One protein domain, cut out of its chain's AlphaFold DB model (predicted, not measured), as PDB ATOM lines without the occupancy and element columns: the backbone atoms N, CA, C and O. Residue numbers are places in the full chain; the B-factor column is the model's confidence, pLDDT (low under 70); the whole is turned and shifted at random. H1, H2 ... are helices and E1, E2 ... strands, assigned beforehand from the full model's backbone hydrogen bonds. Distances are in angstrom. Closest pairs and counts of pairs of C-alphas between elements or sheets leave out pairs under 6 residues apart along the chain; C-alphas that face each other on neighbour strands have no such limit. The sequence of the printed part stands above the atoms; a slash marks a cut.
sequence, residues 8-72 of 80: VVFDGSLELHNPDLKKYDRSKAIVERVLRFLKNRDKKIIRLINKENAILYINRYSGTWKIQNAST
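What this domain is: This is residues 8 to 72 of the 80 residues of an uncharacterized protein of Wenyingzhuangia fucanilytica (UniProt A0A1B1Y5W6). A small twisted sheet of four short strands has one long helix, H1, slantwise over one face, making two layers; the other face is bare. Short H2 makes a corner with H1's end. The printed part has 65 residues, class mixed, in order E1 E2 H1 H2 E3 E4; the mixed sheet runs E2 E1 E3 E4. It is compact, radius of gyration of the C-alphas 11.7 A, spanning 28 by 22 by 19 A.

Where its parts are: E1 is residues 8 to 10, from C-alpha 8 at (-34.909, 4.962, 19.247); E2 is residues 15 to 17; E3 is residues 55 to 59, 13.1 A; E4 is residues 65 to 68, ending with C-alpha 68 at (-41.623, -0.597, 24.965). H1 is 25 to 41, 24.6 A; H2 45 to 51.

How they stand to each other: E1 and E3 are parallel, N 8 and O 56 2.8 A apart. Hairpins E1 and E2 (N 16, O 9, 2.8 A) and E3 and E4 (N 57, O 66, 2.9 A) are antiparallel. H1 is on the sheet, height 10.1 A; its closest C-alphas to E3 are Val 31 and Ile 58, 7.5 A. H1 and H2 touch only at the corner, H1 with residues 38 to 39 alone; closest C-alphas Leu 38 and Ile 45, 6.4 A. In both helices every O i to N i+4 pair is within hydrogen-bond range.

The domain as a whole: C-alphas 23 and 72 are farthest apart, 33.5 A. The printed part has no cut and no long link. Residues 12 to 15 and 17 to 26 have pLDDT under 70.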
ATOM      1  N   VAL A   8     -35.197   3.623  18.734       87.69
ATOM      2  CA  VAL A   8     -34.909   4.962  19.247       87.69
ATOM      3  C   VAL A   8     -33.558   4.913  19.939       87.69
ATOM      4  O   VAL A   8     -33.375   4.179  20.911       87.69
ATOM      5  N   VAL A   9     -32.597   5.681  19.435       86.25
ATOM      6  CA  VAL A   9     -31.316   5.878  20.120       86.25
ATOM      7  C   VAL A   9     -31.352   7.235  20.792       86.25
ATOM      8  O   VAL A   9     -31.642   8.231  20.141       86.25
ATOM      9  N   PHE A  10     -31.049   7.276  22.083       84.69
ATOM     10  CA  PHE A  10     -31.069   8.510  22.855       84.69
ATOM     11  C   PHE A  10     -29.751   8.721  23.596       84.69
ATOM     12  O   PHE A  10     -29.058   7.768  23.965       84.69
ATOM     13  N   ASP A  11     -29.397   9.983  23.800       75.88
ATOM     14  CA  ASP A  11     -28.158  10.404  24.458       75.88
ATOM     15  C   ASP A  11     -28.403  11.317  25.677       75.88
ATOM     16  O   ASP A  11     -27.472  11.901  26.223       75.88
ATOM     17  N   GLY A  12     -29.652  11.358  26.151       66.00
ATOM     18  CA  GLY A  12     -30.102  12.118  27.319       66.00
ATOM     19  C   GLY A  12     -31.048  13.251  26.928       66.00
ATOM     20  O   GLY A  12     -32.165  13.295  27.431       66.00
ATOM     21  N   SER A  13     -30.628  14.113  26.000       62.03
ATOM     22  CA  SER A  13     -31.415  15.268  25.537       62.03
ATOM     23  C   SER A  13     -31.949  15.133  24.110       62.03
ATOM     24  O   SER A  13     -32.866  15.864  23.746       62.03
ATOM     25  N   LEU A  14     -31.394  14.227  23.296       66.25
ATOM     26  CA  LEU A  14     -31.817  14.020  21.914       66.25
ATOM     27  C   LEU A  14     -32.353  12.596  21.732       66.25
ATOM     28  O   LEU A  14     -31.621  11.619  21.899       66.25
ATOM     29  N   GLU A  15     -33.630  12.474  21.369       69.00
ATOM     30  CA  GLU A  15     -34.198  11.218  20.876       69.00
ATOM     31  C   GLU A  15     -34.034  11.156  19.355       69.00
ATOM     32  O   GLU A  15     -34.616  11.941  18.607       69.00
ATOM     33  N   LEU A  16     -33.223  10.213  18.880       70.25
ATOM     34  CA  LEU A  16     -33.072   9.926  17.460       70.25
ATOM     35  C   LEU A  16     -33.962   8.735  17.112       70.25
ATOM     36  O   LEU A  16     -33.600   7.580  17.360       70.25
ATOM     37  N   HIS A  17     -35.129   9.016  16.537       67.31
ATOM     38  CA  HIS A  17     -36.016   7.992  15.990       67.31
ATOM     39  C   HIS A  17     -35.441   7.425  14.696       67.31
ATOM     40  O   HIS A  17     -35.062   8.182  13.806       67.31
ATOM     41  N   ASN A  18     -35.404   6.097  14.595       67.62
ATOM     42  CA  ASN A  18     -34.856   5.345  13.466       67.62
ATOM     43  C   ASN A  18     -33.563   5.974  12.938       67.62
ATOM     44  O   ASN A  18     -33.500   6.383  11.777       67.62
ATOM     45  N   PRO A  19     -32.550   6.115  13.814       66.19
ATOM     46  CA  PRO A  19     -31.371   6.902  13.508       66.19
ATOM     47  C   PRO A  19     -30.717   6.367  12.242       66.19
ATOM     48  O   PRO A  19     -30.549   5.156  12.083       66.19
ATOM     49  N   ASP A  20     -30.300   7.277  11.364       66.25
ATOM     50  CA  ASP A  20     -29.464   6.921  10.225       66.25
ATOM     51  C   ASP A  20     -28.105   6.431  10.747       66.25
ATOM     52  O   ASP A  20     -27.181   7.206  11.004       66.25
ATOM     53  N   LEU A  21     -27.996   5.116  10.953       64.69
ATOM     54  CA  LEU A  21     -26.818   4.462  11.527       64.69
ATOM     55  C   LEU A  21     -25.563   4.645  10.664       64.69
ATOM     56  O   LEU A  21     -24.466   4.374  11.141       64.69
ATOM     57  N   LYS A  22     -25.687   5.121   9.417       61.69
ATOM     58  CA  LYS A  22     -24.528   5.480   8.589       61.69
ATOM     59  C   LYS A  22     -23.868   6.786   9.032       61.69
ATOM     60  O   LYS A  22     -22.692   6.973   8.753       61.69
ATOM     61  N   LYS A  23     -24.595   7.673   9.722       62.00
ATOM     62  CA  LYS A  23     -24.085   8.971  10.202       62.00
ATOM     63  C   LYS A  23     -23.497   8.917  11.615       62.00
ATOM     64  O   LYS A  23     -22.826   9.857  12.029       62.00
ATOM     65  N   TYR A  24     -23.736   7.836  12.365       64.50
ATOM     66  CA  TYR A  24     -23.364   7.734  13.779       64.50
ATOM     67  C   TYR A  24     -22.661   6.406  14.100       64.50
ATOM     68  O   TYR A  24     -23.287   5.474  14.606       64.50
ATOM     69  N   ASP A  25     -21.343   6.339  13.890       65.56
ATOM     70  CA  ASP A  25     -20.552   5.102  14.045       65.56
ATOM     71  C   ASP A  25     -20.686   4.432  15.422       65.56
ATOM     72  O   ASP A  25     -20.889   3.219  15.515       65.56
ATOM     73  N   ARG A  26     -20.653   5.206  16.518       69.81
ATOM     74  CA  ARG A  26     -20.864   4.650  17.871       69.81
ATOM     75  C   ARG A  26     -22.269   4.072  18.055       69.81
ATOM     76  O   ARG A  26     -22.415   3.007  18.648       69.81
ATOM     77  N   SER A  27     -23.295   4.750  17.539       75.88
ATOM     78  CA  SER A  27     -24.684   4.283  17.634       75.88
ATOM     79  C   SER A  27     -24.882   3.007  16.821       75.88
ATOM     80  O   SER A  27     -25.537   2.080  17.287       75.88
ATOM     81  N   LYS A  28     -24.248   2.918  15.646       82.06
ATOM     82  CA  LYS A  28     -24.247   1.722  14.801       82.06
ATOM     83  C   LYS A  28     -23.666   0.510  15.521       82.06
ATOM     84  O   LYS A  28     -24.337  -0.514  15.595       82.06
ATOM     85  N   ALA A  29     -22.474   0.637  16.106       83.81
ATOM     86  CA  ALA A  29     -21.828  -0.468  16.814       83.81
ATOM     87  C   ALA A  29     -22.687  -1.001  17.978       83.81
ATOM     88  O   ALA A  29     -22.815  -2.213  18.166       83.81
ATOM     89  N   ILE A  30     -23.321  -0.104  18.740       85.94
ATOM     90  CA  ILE A  30     -24.203  -0.484  19.851       85.94
ATOM     91  C   ILE A  30     -25.477  -1.156  19.328       85.94
ATOM     92  O   ILE A  30     -25.843  -2.227  19.815       85.94
ATOM     93  N   VAL A  31     -26.133  -0.577  18.320       87.06
ATOM     94  CA  VAL A  31     -27.348  -1.154  17.725       87.06
ATOM     95  C   VAL A  31     -27.062  -2.538  17.152       87.06
ATOM     96  O   VAL A  31     -27.801  -3.479  17.428       87.06
ATOM     97  N   GLU A  32     -25.960  -2.712  16.426       88.44
ATOM     98  CA  GLU A  32     -25.550  -4.015  15.902       88.44
ATOM     99  C   GLU A  32     -25.304  -5.038  17.015       88.44
ATOM    100  O   GLU A  32     -25.712  -6.197  16.886       88.44
ATOM    101  N   ARG A  33     -24.693  -4.623  18.133       89.44
ATOM    102  CA  ARG A  33     -24.496  -5.486  19.305       89.44
ATOM    103  C   ARG A  33     -25.831  -5.931  19.904       89.44
ATOM    104  O   ARG A  33     -25.989  -7.120  20.185       89.44
ATOM    105  N   VAL A  34     -26.797  -5.022  20.055       89.56
ATOM    106  CA  VAL A  34     -28.141  -5.347  20.566       89.56
ATOM    107  C   VAL A  34     -28.880  -6.273  19.597       89.56
ATOM    108  O   VAL A  34     -29.395  -7.311  20.003       89.56
ATOM    109  N   LEU A  35     -28.866  -5.974  18.297       89.12
ATOM    110  CA  LEU A  35     -29.486  -6.825  17.277       89.12
ATOM    111  C   LEU A  35     -28.873  -8.229  17.246       89.12
ATOM    112  O   LEU A  35     -29.595  -9.213  17.076       89.12
ATOM    113  N   ARG A  36     -27.551  -8.344  17.425       90.12
ATOM    114  CA  ARG A  36     -26.860  -9.636  17.517       90.12
ATOM    115  C   ARG A  36     -27.294 -10.411  18.758       90.12
ATOM    116  O   ARG A  36     -27.591 -11.597  18.640       90.12
ATOM    117  N   PHE A  37     -27.387  -9.749  19.912       90.75
ATOM    118  CA  PHE A  37     -27.898 -10.361  21.142       90.75
ATOM    119  C   PHE A  37     -29.310 -10.933  20.942       90.75
ATOM    120  O   PHE A  37     -29.536 -12.113  21.206       90.75
ATOM    121  N   LEU A  38     -30.231 -10.135  20.391       90.50
ATOM    122  CA  LEU A  38     -31.615 -10.554  20.145       90.50
ATOM    123  C   LEU A  38     -31.693 -11.757  19.191       90.50
ATOM    124  O   LEU A  38     -32.422 -12.709  19.457       90.50
ATOM    125  N   LYS A  39     -30.907 -11.748  18.105       87.81
ATOM    126  CA  LYS A  39     -30.844 -12.866  17.144       87.81
ATOM    127  C   LYS A  39     -30.299 -14.147  17.765       87.81
ATOM    128  O   LYS A  39     -30.805 -15.223  17.453       87.81
ATOM    129  N   ASN A  40     -29.276 -14.030  18.610       89.88
ATOM    130  CA  ASN A  40     -28.675 -15.175  19.290       89.88
ATOM    131  C   ASN A  40     -29.640 -15.799  20.304       89.88
ATOM    132  O   ASN A  40     -29.635 -17.015  20.464       89.88
ATOM    133  N   ARG A  41     -30.479 -14.982  20.954       87.62
ATOM    134  CA  ARG A  41     -31.525 -15.459  21.866       87.62
ATOM    135  C   ARG A  41     -32.620 -16.237  21.135       87.62
ATOM    136  O   ARG A  41     -32.921 -17.360  21.519       87.62
ATOM    137  N   ASP A  42     -33.213 -15.654  20.096       87.94
ATOM    138  CA  ASP A  42     -34.212 -16.323  19.256       87.94
ATOM    139  C   ASP A  42     -34.295 -15.629  17.888       87.94
ATOM    140  O   ASP A  42     -34.578 -14.433  17.772       87.94
ATOM    141  N   LYS A  43     -34.112 -16.418  16.823       86.00
ATOM    142  CA  LYS A  43     -34.159 -15.961  15.425       86.00
ATOM    143  C   LYS A  43     -35.473 -15.253  15.063       86.00
ATOM    144  O   LYS A  43     -35.494 -14.465  14.123       86.00
ATOM    145  N   LYS A  44     -36.568 -15.513  15.788       90.81
ATOM    146  CA  LYS A  44     -37.894 -14.916  15.566       90.81
ATOM    147  C   LYS A  44     -38.124 -13.610  16.332       90.81
ATOM    148  O   LYS A  44     -39.115 -12.945  16.039       90.81
ATOM    149  N   ILE A  45     -37.254 -13.216  17.270       92.00
ATOM    150  CA  ILE A  45     -37.470 -12.023  18.110       92.00
ATOM    151  C   ILE A  45     -37.655 -10.765  17.265       92.00
ATOM    152  O   ILE A  45     -38.627 -10.049  17.469       92.00
ATOM    153  N   ILE A  46     -36.801 -10.522  16.267       91.38
ATOM    154  CA  ILE A  46     -36.910  -9.312  15.430       91.38
ATOM    155  C   ILE A  46     -38.249  -9.262  14.690       91.38
ATOM    156  O   ILE A  46     -38.897  -8.219  14.641       91.38
ATOM    157  N   ARG A  47     -38.711 -10.406  14.174       92.06
ATOM    158  CA  ARG A  47     -40.016 -10.500  13.514       92.06
ATOM    159  C   ARG A  47     -41.163 -10.191  14.478       92.06
ATOM    160  O   ARG A  47     -42.127  -9.557  14.069       92.06
ATOM    161  N   LEU A  48     -41.065 -10.633  15.732       92.44
ATOM    162  CA  LEU A  48     -42.064 -10.342  16.765       92.44
ATOM    163  C   LEU A  48     -42.056  -8.866  17.160       92.44
ATOM    164  O   LEU A  48     -43.123  -8.268  17.205       92.44
ATOM    165  N   ILE A  49     -40.875  -8.268  17.345       92.31
ATOM    166  CA  ILE A  49     -40.726  -6.832  17.626       92.31
ATOM    167  C   ILE A  49     -41.421  -6.008  16.538       92.31
ATOM    168  O   ILE A  49     -42.242  -5.149  16.846       92.31
ATOM    169  N   ASN A  50     -41.161  -6.323  15.265       91.75
ATOM    170  CA  ASN A  50     -41.803  -5.637  14.144       91.75
ATOM    171  C   ASN A  50     -43.314  -5.896  14.082       91.75
ATOM    172  O   ASN A  50     -44.073  -4.973  13.816       91.75
ATOM    173  N   LYS A  51     -43.766  -7.132  14.334       93.88
ATOM    174  CA  LYS A  51     -45.197  -7.478  14.318       93.88
ATOM    175  C   LYS A  51     -45.979  -6.742  15.408       93.88
ATOM    176  O   LYS A  51     -47.127  -6.378  15.185       93.88
ATOM    177  N   GLU A  52     -45.375  -6.564  16.576       93.50
ATOM    178  CA  GLU A  52     -45.992  -5.893  17.724       93.50
ATOM    179  C   GLU A  52     -45.830  -4.365  17.671       93.50
ATOM    180  O   GLU A  52     -46.324  -3.679  18.557       93.50
ATOM    181  N   ASN A  53     -45.163  -3.814  16.644       91.19
ATOM    182  CA  ASN A  53     -44.753  -2.404  16.604       91.19
ATOM    183  C   ASN A  53     -44.039  -1.975  17.901       91.19
ATOM    184  O   ASN A  53     -44.178  -0.839  18.365       91.19
ATOM    185  N   ALA A  54     -43.272  -2.895  18.486       93.00
ATOM    186  CA  ALA A  54     -42.517  -2.641  19.694       93.00
ATOM    187  C   ALA A  54     -41.335  -1.716  19.392       93.00
ATOM    188  O   ALA A  54     -40.710  -1.800  18.332       93.00
ATOM    189  N   ILE A  55     -41.027  -0.836  20.339       91.94
ATOM    190  CA  ILE A  55     -39.993   0.186  20.191       91.94
ATOM    191  C   ILE A  55     -38.770  -0.232  20.998       91.94
ATOM    192  O   ILE A  55     -38.854  -0.445  22.211       91.94
ATOM    193  N   LEU A  56     -37.627  -0.340  20.326       92.19
ATOM    194  CA  LEU A  56     -36.346  -0.636  20.955       92.19
ATOM    195  C   LEU A  56     -35.630   0.672  21.307       92.19
ATOM    196  O   LEU A  56     -35.129   1.362  20.423       92.19
ATOM    197  N   TYR A  57     -35.551   0.984  22.597       90.94
ATOM    198  CA  TYR A  57     -34.847   2.157  23.112       90.94
ATOM    199  C   TYR A  57     -33.426   1.787  23.514       90.94
ATOM    200  O   TYR A  57     -33.234   0.851  24.289       90.94
ATOM    201  N   ILE A  58     -32.435   2.538  23.040       90.06
ATOM    202  CA  ILE A  58     -31.019   2.291  23.324       90.06
ATOM    203  C   ILE A  58     -30.333   3.592  23.737       90.06
ATOM    204  O   ILE A  58     -30.366   4.584  23.013       90.06
ATOM    205  N   ASN A  59     -29.650   3.567  24.877       88.06
ATOM    206  CA  ASN A  59     -28.797   4.663  25.311       88.06
ATOM    207  C   ASN A  59     -27.440   4.588  24.596       88.06
ATOM    208  O   ASN A  59     -26.740   3.574  24.667       88.06
ATOM    209  N   ARG A  60     -27.051   5.674  23.924       83.12
ATOM    210  CA  ARG A  60     -25.824   5.750  23.118       83.12
ATOM    211  C   ARG A  60     -24.530   5.691  23.937       83.12
ATOM    212  O   ARG A  60     -23.510   5.262  23.407       83.12
ATOM    213  N   TYR A  61     -24.540   6.145  25.187       82.25
ATOM    214  CA  TYR A  61     -23.334   6.225  26.016       82.25
ATOM    215  C   TYR A  61     -23.147   4.990  26.888       82.25
ATOM    216  O   TYR A  61     -22.062   4.417  26.913       82.25
ATOM    217  N   SER A  62     -24.201   4.557  27.578       86.25
ATOM    218  CA  SER A  62     -24.135   3.386  28.456       86.25
ATOM    219  C   SER A  62     -24.318   2.066  27.704       86.25
ATOM    220  O   SER A  62     -23.972   1.007  28.223       86.25
ATOM    221  N   GLY A  63     -24.905   2.095  26.502       83.88
ATOM    222  CA  GLY A  63     -25.304   0.893  25.768       83.88
ATOM    223  C   GLY A  63     -26.481   0.141  26.403       83.88
ATOM    224  O   GLY A  63     -26.854  -0.927  25.915       83.88
ATOM    225  N   THR A  64     -27.076   0.672  27.479       89.12
ATOM    226  CA  THR A  64     -28.275   0.093  28.096       89.12
ATOM    227  C   THR A  64     -29.452   0.222  27.147       89.12
ATOM    228  O   THR A  64     -29.607   1.249  26.486       89.12
ATOM    229  N   TRP A  65     -30.317  -0.781  27.121       91.81
ATOM    230  CA  TRP A  65     -31.467  -0.788  26.232       91.81
ATOM    231  C   TRP A  65     -32.690  -1.394  26.909       91.81
ATOM    232  O   TRP A  65     -32.578  -2.165  27.861       91.81
ATOM    233  N   LYS A  66     -33.865  -1.008  26.418       92.44
ATOM    234  CA  LYS A  66     -35.169  -1.489  26.874       92.44
ATOM    235  C   LYS A  66     -36.118  -1.592  25.688       92.44
ATOM    236  O   LYS A  66     -35.895  -0.970  24.651       92.44
ATOM    237  N   ILE A  67     -37.192  -2.350  25.856       93.06
ATOM    238  CA  ILE A  67     -38.265  -2.442  24.869       93.06
ATOM    239  C   ILE A  67     -39.547  -1.846  25.449       93.06
ATOM    240  O   ILE A  67     -39.834  -2.019  26.632       93.06
ATOM    241  N   GLN A  68     -40.299  -1.120  24.629       92.31
ATOM    242  CA  GLN A  68     -41.623  -0.597  24.965       92.31
ATOM    243  C   GLN A  68     -42.649  -1.041  23.926       92.31
ATOM    244  O   GLN A  68     -42.277  -1.473  22.836       92.31
ATOM    245  N   ASN A  69     -43.935  -0.931  24.272       93.06
ATOM    246  CA  ASN A  69     -45.045  -1.380  23.428       93.06
ATOM    247  C   ASN A  69     -44.891  -2.851  22.979       93.06
ATOM    248  O   ASN A  69     -45.139  -3.204  21.833       93.06
ATOM    249  N   ALA A  70     -44.404  -3.698  23.888       93.31
ATOM    250  CA  ALA A  70     -44.168  -5.118  23.663       93.31
ATOM    251  C   ALA A  70     -45.023  -5.945  24.621       93.31
ATOM    252  O   ALA A  70     -45.208  -5.577  25.783       93.31
ATOM    253  N   SER A  71     -45.503  -7.094  24.153       95.00
ATOM    254  CA  SER A  71     -46.222  -8.050  24.986       95.00
ATOM    255  C   SER A  71     -45.319  -8.633  26.076       95.00
ATOM    256  O   SER A  71     -44.117  -8.835  25.881       95.00
ATOM    257  N   THR A  72     -45.906  -9.020  27.212       94.00
ATOM    258  CA  THR A  72     -45.185  -9.718  28.293       94.00
ATOM    259  C   THR A  72     -44.494 -10.986  27.786       94.00
ATOM    260  O   THR A  72     -43.390 -11.315  28.207       94.00
TER     261      THR A  72